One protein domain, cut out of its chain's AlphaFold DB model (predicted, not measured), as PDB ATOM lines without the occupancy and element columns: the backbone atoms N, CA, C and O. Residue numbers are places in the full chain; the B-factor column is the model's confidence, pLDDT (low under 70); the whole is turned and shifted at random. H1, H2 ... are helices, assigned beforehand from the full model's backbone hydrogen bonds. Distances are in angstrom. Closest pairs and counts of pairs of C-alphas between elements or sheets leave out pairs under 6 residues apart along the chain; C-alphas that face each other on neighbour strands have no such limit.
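What this domain is: This is residues 2 to 80 of the 81 residues of an uncharacterized protein of Rhizophagus clarus (UniProt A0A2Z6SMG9). Two separate helices, H1 and H2, lie one after the other along a long, open model, with a looped link, residues 24 to 40, between them; beyond H2 the printed part turns and folds back as an open arm that ends in the very short H3. Residues 2 to 13, 52 to 58 and 64 to 80 stick out free. The printed part has 79 residues with three named helices, in the order H1, H2, H3, and no named strand; the class is all helix. The whole is extended, with a radius of gyration of the C-alphas of 18.2 A and spans of 59 by 27 by 24 A.

Where its parts are: H1, residues 2 to 23, begins at C-alpha 2 at (116.261, 167.295, 186.078) and is 32.6 A long from first to last C-alpha. H2, residues 41 to 57, is 24.4 A long and begins at C-alpha 41 at (125.455, 138.735, 164.175). H3, residues 77 to 80, is 5.0 A long and ends at C-alpha 80 at (125.730, 169.036, 161.999).

How they stand to each other: H1 and H2 are apart, H2 and H3 are apart, and H1 and H3 are apart, with no C-alpha of the one within 8 A of the other. In H1 and H2 every O i to N i+4 pair is within hydrogen-bond range; H3, with 4 residues, is too short for such a pair, and its one O i to N i+3 pair is within range.

The domain as a whole: The two C-alphas farthest apart are those of Gly 2 and Lys 58, at 59.8 A. The printed part has no cut. Both links are long, with 17 residues between H1 and H2 and 19 between H2 and H3. The mean pLDDT of the printed part is 89.8, and residue 80 is under 70.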
ATOM      1  N   GLY A   2     116.266 166.998 187.533       72.25
ATOM      2  CA  GLY A   2     116.261 167.295 186.078       72.25
ATOM      3  C   GLY A   2     116.827 166.237 185.106       72.25
ATOM      4  O   GLY A   2     116.390 166.164 183.961       72.25
ATOM      5  N   ARG A   3     117.747 165.362 185.542       77.38
ATOM      6  CA  ARG A   3     118.443 164.406 184.648       77.38
ATOM      7  C   ARG A   3     117.521 163.355 183.998       77.38
ATOM      8  O   ARG A   3     117.818 162.868 182.912       77.38
ATOM      9  N   LYS A   4     116.408 162.994 184.652       84.94
ATOM     10  CA  LYS A   4     115.429 162.019 184.129       84.94
ATOM     11  C   LYS A   4     114.650 162.586 182.937       84.94
ATOM     12  O   LYS A   4     114.509 161.903 181.930       84.94
ATOM     13  N   TYR A   5     114.226 163.844 183.028       90.06
ATOM     14  CA  TYR A   5     113.491 164.524 181.961       90.06
ATOM     15  C   TYR A   5     114.357 164.754 180.717       90.06
ATOM     16  O   TYR A   5     113.893 164.530 179.605       90.06
ATOM     17  N   GLN A   6     115.642 165.085 180.895       93.44
ATOM     18  CA  GLN A   6     116.602 165.189 179.786       93.44
ATOM     19  C   GLN A   6     116.786 163.851 179.058       93.44
ATOM     20  O   GLN A   6     116.714 163.797 177.834       93.44
ATOM     21  N   LYS A   7     116.964 162.750 179.801       93.69
ATOM     22  CA  LYS A   7     117.067 161.408 179.207       93.69
ATOM     23  C   LYS A   7     115.793 161.003 178.466       93.69
ATOM     24  O   LYS A   7     115.890 160.440 177.382       93.69
ATOM     25  N   LEU A   8     114.620 161.309 179.024       94.69
ATOM     26  CA  LEU A   8     113.336 161.044 178.374       94.69
ATOM     27  C   LEU A   8     113.211 161.820 177.057       94.69
ATOM     28  O   LEU A   8     112.871 161.239 176.033       94.69
ATOM     29  N   MET A   9     113.552 163.110 177.069       95.56
ATOM     30  CA  MET A   9     113.542 163.950 175.873       95.56
ATOM     31  C   MET A   9     114.471 163.397 174.781       95.56
ATOM     32  O   MET A   9     114.043 163.244 173.639       95.56
ATOM     33  N   VAL A  10     115.711 163.036 175.134       94.88
ATOM     34  CA  VAL A  10     116.673 162.434 174.193       94.88
ATOM     35  C   VAL A  10     116.177 161.083 173.676       94.88
ATOM     36  O   VAL A  10     116.303 160.799 172.491       94.88
ATOM     37  N   SER A  11     115.562 160.259 174.527       94.44
ATOM     38  CA  SER A  11     114.999 158.967 174.117       94.44
ATOM     39  C   SER A  11     113.881 159.125 173.082       94.44
ATOM     40  O   SER A  11     113.893 158.442 172.057       94.44
ATOM     41  N   ILE A  12     112.966 160.074 173.302       96.00
ATOM     42  CA  ILE A  12     111.892 160.396 172.354       96.00
ATOM     43  C   ILE A  12     112.480 160.900 171.030       96.00
ATOM     44  O   ILE A  12     112.042 160.475 169.959       96.00
ATOM     45  N   LEU A  13     113.482 161.782 171.093       95.06
ATOM     46  CA  LEU A  13     114.160 162.309 169.910       95.06
ATOM     47  C   LEU A  13     114.830 161.182 169.109       95.06
ATOM     48  O   LEU A  13     114.579 161.053 167.913       95.06
ATOM     49  N   ASN A  14     115.591 160.316 169.781       93.62
ATOM     50  CA  ASN A  14     116.270 159.177 169.163       93.62
ATOM     51  C   ASN A  14     115.286 158.234 168.471       93.62
ATOM     52  O   ASN A  14     115.521 157.842 167.331       93.62
ATOM     53  N   TYR A  15     114.164 157.910 169.119       94.00
ATOM     54  CA  TYR A  15     113.141 157.044 168.531       94.00
ATOM     55  C   TYR A  15     112.568 157.628 167.232       94.00
ATOM     56  O   TYR A  15     112.455 156.932 166.220       94.00
ATOM     57  N   ARG A  16     112.240 158.927 167.233       94.25
ATOM     58  CA  ARG A  16     111.695 159.604 166.049       94.25
ATOM     59  C   ARG A  16     112.720 159.686 164.920       94.25
ATOM     60  O   ARG A  16     112.381 159.350 163.788       94.25
ATOM     61  N   CYS A  17     113.956 160.082 165.224       91.88
ATOM     62  CA  CYS A  17     115.034 160.154 164.238       91.88
ATOM     63  C   CYS A  17     115.329 158.779 163.630       91.88
ATOM     64  O   CYS A  17     115.367 158.655 162.412       91.88
ATOM     65  N   ALA A  18     115.439 157.733 164.453       91.69
ATOM     66  CA  ALA A  18     115.684 156.370 163.987       91.69
ATOM     67  C   ALA A  18     114.604 155.882 163.007       91.69
ATOM     68  O   ALA A  18     114.924 155.290 161.977       91.69
ATOM     69  N   LYS A  19     113.327 156.177 163.289       91.19
ATOM     70  CA  LYS A  19     112.211 155.824 162.401       91.19
ATOM     71  C   LYS A  19     112.306 156.529 161.044       91.19
ATOM     72  O   LYS A  19     112.092 155.888 160.017       91.19
ATOM     73  N   ILE A  20     112.635 157.822 161.037       92.25
ATOM     74  CA  ILE A  20     112.792 158.606 159.801       92.25
ATOM     75  C   ILE A  20     113.985 158.081 158.999       92.25
ATOM     76  O   ILE A  20     113.830 157.736 157.833       92.25
ATOM     77  N   PHE A  21     115.144 157.948 159.644       90.69
ATOM     78  CA  PHE A  21     116.386 157.500 159.019       90.69
ATOM     79  C   PHE A  21     116.259 156.123 158.371       90.69
ATOM     80  O   PHE A  21     116.719 155.939 157.241       90.69
ATOM     81  N   LYS A  22     115.567 155.188 159.033       87.44
ATOM     82  CA  LYS A  22     115.260 153.875 158.459       87.44
ATOM     83  C   LYS A  22     114.397 153.991 157.198       87.44
ATOM     84  O   LYS A  22     114.711 153.358 156.198       87.44
ATOM     85  N   GLY A  23     113.349 154.818 157.223       85.69
ATOM     86  CA  GLY A  23     112.467 155.022 156.066       85.69
ATOM     87  C   GLY A  23     113.154 155.690 154.870       85.69
ATOM     88  O   GLY A  23     112.835 155.379 153.730       85.69
ATOM     89  N   SER A  24     114.121 156.573 155.121       87.44
ATOM     90  CA  SER A  24     114.882 157.281 154.079       87.44
ATOM     91  C   SER A  24     116.124 156.535 153.569       87.44
ATOM     92  O   SER A  24     116.821 157.059 152.706       87.44
ATOM     93  N   ASN A  25     116.435 155.353 154.114       82.69
ATOM     94  CA  ASN A  25     117.627 154.560 153.788       82.69
ATOM     95  C   ASN A  25     118.944 155.376 153.794       82.69
ATOM     96  O   ASN A  25     119.735 155.331 152.853       82.69
ATOM     97  N   VAL A  26     119.163 156.169 154.854       86.69
ATOM     98  CA  VAL A  26     120.341 157.063 154.962       86.69
ATOM     99  C   VAL A  26     121.660 156.314 155.127       86.69
ATOM    100  O   VAL A  26     122.702 156.819 154.714       86.69
ATOM    101  N   LEU A  27     121.624 155.125 155.735       84.19
ATOM    102  CA  LEU A  27     122.796 154.265 155.865       84.19
ATOM    103  C   LEU A  27     122.992 153.499 154.557       84.19
ATOM    104  O   LEU A  27     122.063 152.851 154.078       84.19
ATOM    105  N   LYS A  28     124.200 153.554 153.993       81.31
ATOM    106  CA  LYS A  28     124.533 152.893 152.723       81.31
ATOM    107  C   LYS A  28     125.438 151.686 152.965       81.31
ATOM    108  O   LYS A  28     126.328 151.739 153.811       81.31
ATOM    109  N   GLY A  29     125.239 150.627 152.180       83.06
ATOM    110  CA  GLY A  29     126.076 149.423 152.205       83.06
ATOM    111  C   GLY A  29     126.024 148.662 153.535       83.06
ATOM    112  O   GLY A  29     124.975 148.572 154.173       83.06
ATOM    113  N   ASN A  30     127.179 148.149 153.964       83.06
ATOM    114  CA  ASN A  30     127.353 147.238 155.105       83.06
ATOM    115  C   ASN A  30     127.417 147.960 156.470       83.06
ATOM    116  O   ASN A  30     128.251 147.659 157.322       83.06
ATOM    117  N   GLN A  31     126.550 148.952 156.691       87.38
ATOM    118  CA  GLN A  31     126.440 149.657 157.973       87.38
ATOM    119  C   GLN A  31     125.389 148.999 158.870       87.38
ATOM    120  O   GLN A  31     124.193 149.259 158.723       87.38
ATOM    121  N   PHE A  32     125.831 148.178 159.823       86.25
ATOM    122  CA  PHE A  32     124.946 147.397 160.699       86.25
ATOM    123  C   PHE A  32     124.660 148.041 162.065       86.25
ATOM    124  O   PHE A  32     123.827 147.554 162.818       86.25
ATOM    125  N   ALA A  33     125.306 149.160 162.396       86.50
ATOM    126  CA  ALA A  33     125.135 149.832 163.683       86.50
ATOM    127  C   ALA A  33     124.214 151.065 163.598       86.50
ATOM    128  O   ALA A  33     124.102 151.714 162.560       86.50
ATOM    129  N   GLY A  34     123.591 151.425 164.725       83.69
ATOM    130  CA  GLY A  34     122.960 152.737 164.940       83.69
ATOM    131  C   GLY A  34     121.476 152.864 164.575       83.69
ATOM    132  O   GLY A  34     120.818 153.769 165.086       83.69
ATOM    133  N   LEU A  35     120.919 151.961 163.763       86.56
ATOM    134  CA  LEU A  35     119.478 151.894 163.483       86.56
ATOM    135  C   LEU A  35     118.846 150.624 164.070       86.56
ATOM    136  O   LEU A  35     119.534 149.615 164.222       86.56
ATOM    137  N   PRO A  36     117.546 150.664 164.418       82.12
ATOM    138  CA  PRO A  36     116.841 149.505 164.948       82.12
ATOM    139  C   PRO A  36     116.780 148.370 163.920       82.12
ATOM    140  O   PRO A  36     116.801 148.620 162.716       82.12
ATOM    141  N   GLU A  37     116.639 147.143 164.428       82.75
ATOM    142  CA  GLU A  37     116.493 145.889 163.663       82.75
ATOM    143  C   GLU A  37     117.746 145.399 162.926       82.75
ATOM    144  O   GLU A  37     117.657 144.435 162.178       82.75
ATOM    145  N   LYS A  38     118.913 146.006 163.161       83.69
ATOM    146  CA  LYS A  38     120.191 145.463 162.688       83.69
ATOM    147  C   LYS A  38     120.905 144.707 163.800       83.69
ATOM    148  O   LYS A  38     120.862 145.123 164.962       83.69
ATOM    149  N   SER A  39     121.551 143.605 163.442       86.75
ATOM    150  CA  SER A  39     122.246 142.741 164.393       86.75
ATOM    151  C   SER A  39     123.756 142.827 164.211       86.75
ATOM    152  O   SER A  39     124.254 143.013 163.106       86.75
ATOM    153  N   THR A  40     124.508 142.636 165.294       89.88
ATOM    154  CA  THR A  40     125.957 142.393 165.209       89.88
ATOM    155  C   THR A  40     126.274 140.992 164.697       89.88
ATOM    156  O   THR A  40     127.397 140.741 164.277       89.88
ATOM    157  N   PHE A  41     125.297 140.084 164.706       91.50
ATOM    158  CA  PHE A  41     125.455 138.735 164.175       91.50
ATOM    159  C   PHE A  41     125.671 138.736 162.657       91.50
ATOM    160  O   PHE A  41     126.544 138.027 162.171       91.50
ATOM    161  N   GLU A  42     124.930 139.573 161.927       90.56
ATOM    162  CA  GLU A  42     125.012 139.697 160.465       90.56
ATOM    163  C   GLU A  42     126.444 139.991 159.979       90.56
ATOM    164  O   GLU A  42     126.975 139.182 159.220       90.56
ATOM    165  N   PRO A  43     127.133 141.063 160.431       91.50
ATOM    166  CA  PRO A  43     128.497 141.336 159.984       91.50
ATOM    167  C   PRO A  43     129.501 140.268 160.427       91.50
ATOM    168  O   PRO A  43     130.462 140.022 159.709       91.50
ATOM    169  N   ILE A  44     129.298 139.628 161.584       94.06
ATOM    170  CA  ILE A  44     130.180 138.546 162.045       94.06
ATOM    171  C   ILE A  44     130.035 137.314 161.142       94.06
ATOM    172  O   ILE A  44     131.045 136.711 160.792       94.06
ATOM    173  N   SER A  45     128.806 136.956 160.747       94.56
ATOM    174  CA  SER A  45     128.555 135.841 159.822       94.56
ATOM    175  C   SER A  45     129.194 136.103 158.466       94.56
ATOM    176  O   SER A  45     129.946 135.262 157.995       94.56
ATOM    177  N   ILE A  46     128.994 137.303 157.907       92.94
ATOM    178  CA  ILE A  46     129.574 137.702 156.615       92.94
ATOM    179  C   ILE A  46     131.103 137.565 156.640       92.94
ATOM    180  O   ILE A  46     131.678 136.927 155.771       92.94
ATOM    181  N   ILE A  47     131.766 138.097 157.675       93.88
ATOM    182  CA  ILE A  47     133.229 137.992 157.797       93.88
ATOM    183  C   ILE A  47     133.675 136.529 157.933       93.88
ATOM    184  O   ILE A  47     134.707 136.152 157.387       93.88
ATOM    185  N   ASN A  48     132.930 135.698 158.667       94.38
ATOM    186  CA  ASN A  48     133.268 134.283 158.826       94.38
ATOM    187  C   ASN A  48     133.112 133.494 157.521       94.38
ATOM    188  O   ASN A  48     133.946 132.636 157.250       94.38
ATOM    189  N   GLU A  49     132.065 133.776 156.748       94.31
ATOM    190  CA  GLU A  49     131.832 133.190 155.424       94.31
ATOM    191  C   GLU A  49     132.967 133.583 154.466       94.31
ATOM    192  O   GLU A  49     133.631 132.702 153.924       94.31
ATOM    193  N   ASP A  50     133.308 134.875 154.394       92.31
ATOM    194  CA  ASP A  50     134.423 135.369 153.571       92.31
ATOM    195  C   ASP A  50     135.762 134.698 153.946       92.31
ATOM    196  O   ASP A  50     136.575 134.360 153.082       92.31
ATOM    197  N   ILE A  51     136.017 134.490 155.246       94.44
ATOM    198  CA  ILE A  51     137.222 133.794 155.723       94.44
ATOM    199  C   ILE A  51     137.225 132.328 155.276       94.44
ATOM    200  O   ILE A  51     138.275 131.832 154.864       94.44
ATOM    201  N   GLN A  52     136.093 131.628 155.378       94.44
ATOM    202  CA  GLN A  52     135.993 130.217 154.993       94.44
ATOM    203  C   GLN A  52     136.252 130.037 153.496       94.44
ATOM    204  O   GLN A  52     137.109 129.230 153.132       94.44
ATOM    205  N   ASP A  53     135.621 130.858 152.660       93.75
ATOM    206  CA  ASP A  53     135.792 130.820 151.206       93.75
ATOM    207  C   ASP A  53     137.265 131.027 150.808       93.75
ATOM    208  O   ASP A  53     137.830 130.277 150.009       93.75
ATOM    209  N   ILE A  54     137.943 132.001 151.423       93.94
ATOM    210  CA  ILE A  54     139.354 132.289 151.125       93.94
ATOM    211  C   ILE A  54     140.283 131.153 151.575       93.94
ATOM    212  O   ILE A  54     141.268 130.849 150.889       93.94
ATOM    213  N   VAL A  55     139.978 130.512 152.707       92.88
ATOM    214  CA  VAL A  55     140.729 129.353 153.209       92.88
ATOM    215  C   VAL A  55     140.591 128.159 152.263       92.88
ATOM    216  O   VAL A  55     141.592 127.493 151.983       92.88
ATOM    217  N   GLU A  56     139.395 127.909 151.730       93.56
ATOM    218  CA  GLU A  56     139.156 126.850 150.742       93.56
ATOM    219  C   GLU A  56     139.889 127.120 149.422       93.56
ATOM    220  O   GLU A  56     140.537 126.228 148.865       93.56
ATOM    221  N   GLU A  57     139.870 128.369 148.954       93.94
ATOM    222  CA  GLU A  57     140.541 128.791 147.721       93.94
ATOM    223  C   GLU A  57     142.065 128.971 147.865       93.94
ATOM    224  O   GLU A  57     142.753 129.214 146.868       93.94
ATOM    225  N   LYS A  58     142.612 128.842 149.086       90.06
ATOM    226  CA  LYS A  58     144.031 129.077 149.428       90.06
ATOM    227  C   LYS A  58     144.545 130.448 148.974       90.06
ATOM    228  O   LYS A  58     145.694 130.575 148.539       90.06
ATOM    229  N   LYS A  59     143.698 131.473 149.056       91.56
ATOM    230  CA  LYS A  59     144.069 132.860 148.747       91.56
ATOM    231  C   LYS A  59     144.543 133.578 150.012       91.56
ATOM    232  O   LYS A  59     144.292 133.145 151.133       91.56
ATOM    233  N   GLU A  60     145.254 134.684 149.835       88.44
ATOM    234  CA  GLU A  60     145.642 135.548 150.951       88.44
ATOM    235  C   GLU A  60     144.488 136.486 151.330       88.44
ATOM    236  O   GLU A  60     143.911 137.146 150.464       88.44
ATOM    237  N   LEU A  61     144.185 136.582 152.631       89.25
ATOM    238  CA  LEU A  61     143.228 137.539 153.189       89.25
ATOM    239  C   LEU A  61     143.961 138.626 153.979       89.25
ATOM    240  O   LEU A  61     144.766 138.332 154.863       89.25
ATOM    241  N   TRP A  62     143.594 139.882 153.733       91.81
ATOM    242  CA  TRP A  62     144.058 141.034 154.502       91.81
ATOM    243  C   TRP A  62     142.872 141.704 155.197       91.81
ATOM    244  O   TRP A  62     141.962 142.204 154.539       91.81
ATOM    245  N   LEU A  63     142.888 141.733 156.531       91.12
ATOM    246  CA  LEU A  63     141.861 142.391 157.341       91.12
ATOM    247  C   LEU A  63     142.394 143.703 157.918       91.12
ATOM    248  O   LEU A  63     143.415 143.727 158.605       91.12
ATOM    249  N   LEU A  64     141.666 144.793 157.675       93.25
ATOM    250  CA  LEU A  64     141.943 146.102 158.258       93.25
ATOM    251  C   LEU A  64     140.916 146.404 159.355       93.25
ATOM    252  O   LEU A  64     139.767 146.736 159.071       93.25
ATOM    253  N   ALA A  65     141.344 146.317 160.612       92.94
ATOM    254  CA  ALA A  65     140.544 146.746 161.754       92.94
ATOM    255  C   ALA A  65     140.811 148.230 162.047       92.94
ATOM    256  O   ALA A  65     141.928 148.607 162.403       92.94
ATOM    257  N   LEU A  66     139.787 149.072 161.894       92.88
ATOM    258  CA  LEU A  66     139.853 150.508 162.175       92.88
ATOM    259  C   LEU A  66     138.993 150.850 163.388       92.88
ATOM    260  O   LEU A  66     137.851 150.409 163.486       92.88
ATOM    261  N   ASP A  67     139.524 151.706 164.256       93.56
ATOM    262  CA  ASP A  67     138.772 152.338 165.335       93.56
ATOM    263  C   ASP A  67     139.020 153.851 165.336       93.56
ATOM    264  O   ASP A  67     140.085 154.333 164.940       93.56
ATOM    265  N   MET A  68     138.019 154.613 165.769       93.69
ATOM    266  CA  MET A  68     138.076 156.067 165.837       93.69
ATOM    267  C   MET A  68     138.075 156.524 167.306       93.69
ATOM    268  O   MET A  68     137.066 156.395 168.005       93.69
ATOM    269  N   PRO A  69     139.167 157.134 167.800       91.88
ATOM    270  CA  PRO A  69     139.260 157.522 169.199       91.88
ATOM    271  C   PRO A  69     138.341 158.706 169.514       91.88
ATOM    272  O   PRO A  69     138.428 159.759 168.878       91.88
ATOM    273  N   LYS A  70     137.521 158.567 170.565       91.00
ATOM    274  CA  LYS A  70     136.630 159.621 171.093       91.00
ATOM    275  C   LYS A  70     135.721 160.248 170.028       91.00
ATOM    276  O   LYS A  70     135.566 161.466 169.973       91.00
ATOM    277  N   THR A  71     135.122 159.417 169.179       89.12
ATOM    278  CA  THR A  71     134.224 159.841 168.089       89.12
ATOM    279  C   THR A  71     133.161 160.829 168.534       89.12
ATOM    280  O   THR A  71     133.049 161.889 167.931       89.12
ATOM    281  N   TYR A  72     132.431 160.519 169.604       88.62
ATOM    282  CA  TYR A  72     131.336 161.366 170.084       88.62
ATOM    283  C   TYR A  72     131.803 162.733 170.600       88.62
ATOM    284  O   TYR A  72     131.102 163.721 170.402       88.62
ATOM    285  N   ASP A  73     132.995 162.811 171.197       92.62
ATOM    286  CA  ASP A  73     133.543 164.072 171.714       92.62
ATOM    287  C   ASP A  73     134.134 164.947 170.600       92.62
ATOM    288  O   ASP A  73     134.247 166.162 170.749       92.62
ATOM    289  N   ARG A  74     134.558 164.330 169.489       91.38
ATOM    290  CA  ARG A  74     135.289 164.985 168.394       91.38
ATOM    291  C   ARG A  74     134.414 165.352 167.195       91.38
ATOM    292  O   ARG A  74     134.943 165.830 166.192       91.38
ATOM    293  N   VAL A  75     133.097 165.149 167.274       89.12
ATOM    294  CA  VAL A  75     132.182 165.542 166.192       89.12
ATOM    295  C   VAL A  75     132.195 167.063 166.033       89.12
ATOM    296  O   VAL A  75     131.885 167.804 166.965       89.12
ATOM    297  N   ASN A  76     132.519 167.540 164.832       90.81
ATOM    298  CA  ASN A  76     132.440 168.962 164.524       90.81
ATOM    299  C   ASN A  76     130.972 169.384 164.360       90.81
ATOM    300  O   ASN A  76     130.324 169.044 163.374       90.81
ATOM    301  N   ILE A  77     130.469 170.177 165.306       89.75
ATOM    302  CA  ILE A  77     129.081 170.666 165.331       89.75
ATOM    303  C   ILE A  77     128.748 171.507 164.087       89.75
ATOM    304  O   ILE A  77     127.593 171.550 163.675       89.75
ATOM    305  N   LEU A  78     129.741 172.134 163.445       90.75
ATOM    306  CA  LEU A  78     129.527 172.878 162.200       90.75
ATOM    307  C   LEU A  78     129.124 171.969 161.030       90.75
ATOM    308  O   LEU A  78     128.489 172.448 160.101       90.75
ATOM    309  N   ILE A  79     129.461 170.675 161.082       86.31
ATOM    310  CA  ILE A  79     129.025 169.674 160.093       86.31
ATOM    311  C   ILE A  79     127.570 169.253 160.355       86.31
ATOM    312  O   ILE A  79     126.870 168.836 159.440       86.31
ATOM    313  N   CYS A  80     127.095 169.376 161.596       66.44
ATOM    314  CA  CYS A  80     125.730 169.036 161.999       66.44
ATOM    315  C   CYS A  80     124.738 170.209 161.862       66.44
ATOM    316  O   CYS A  80     123.668 170.154 162.473       66.44
TER     317      CYS A  80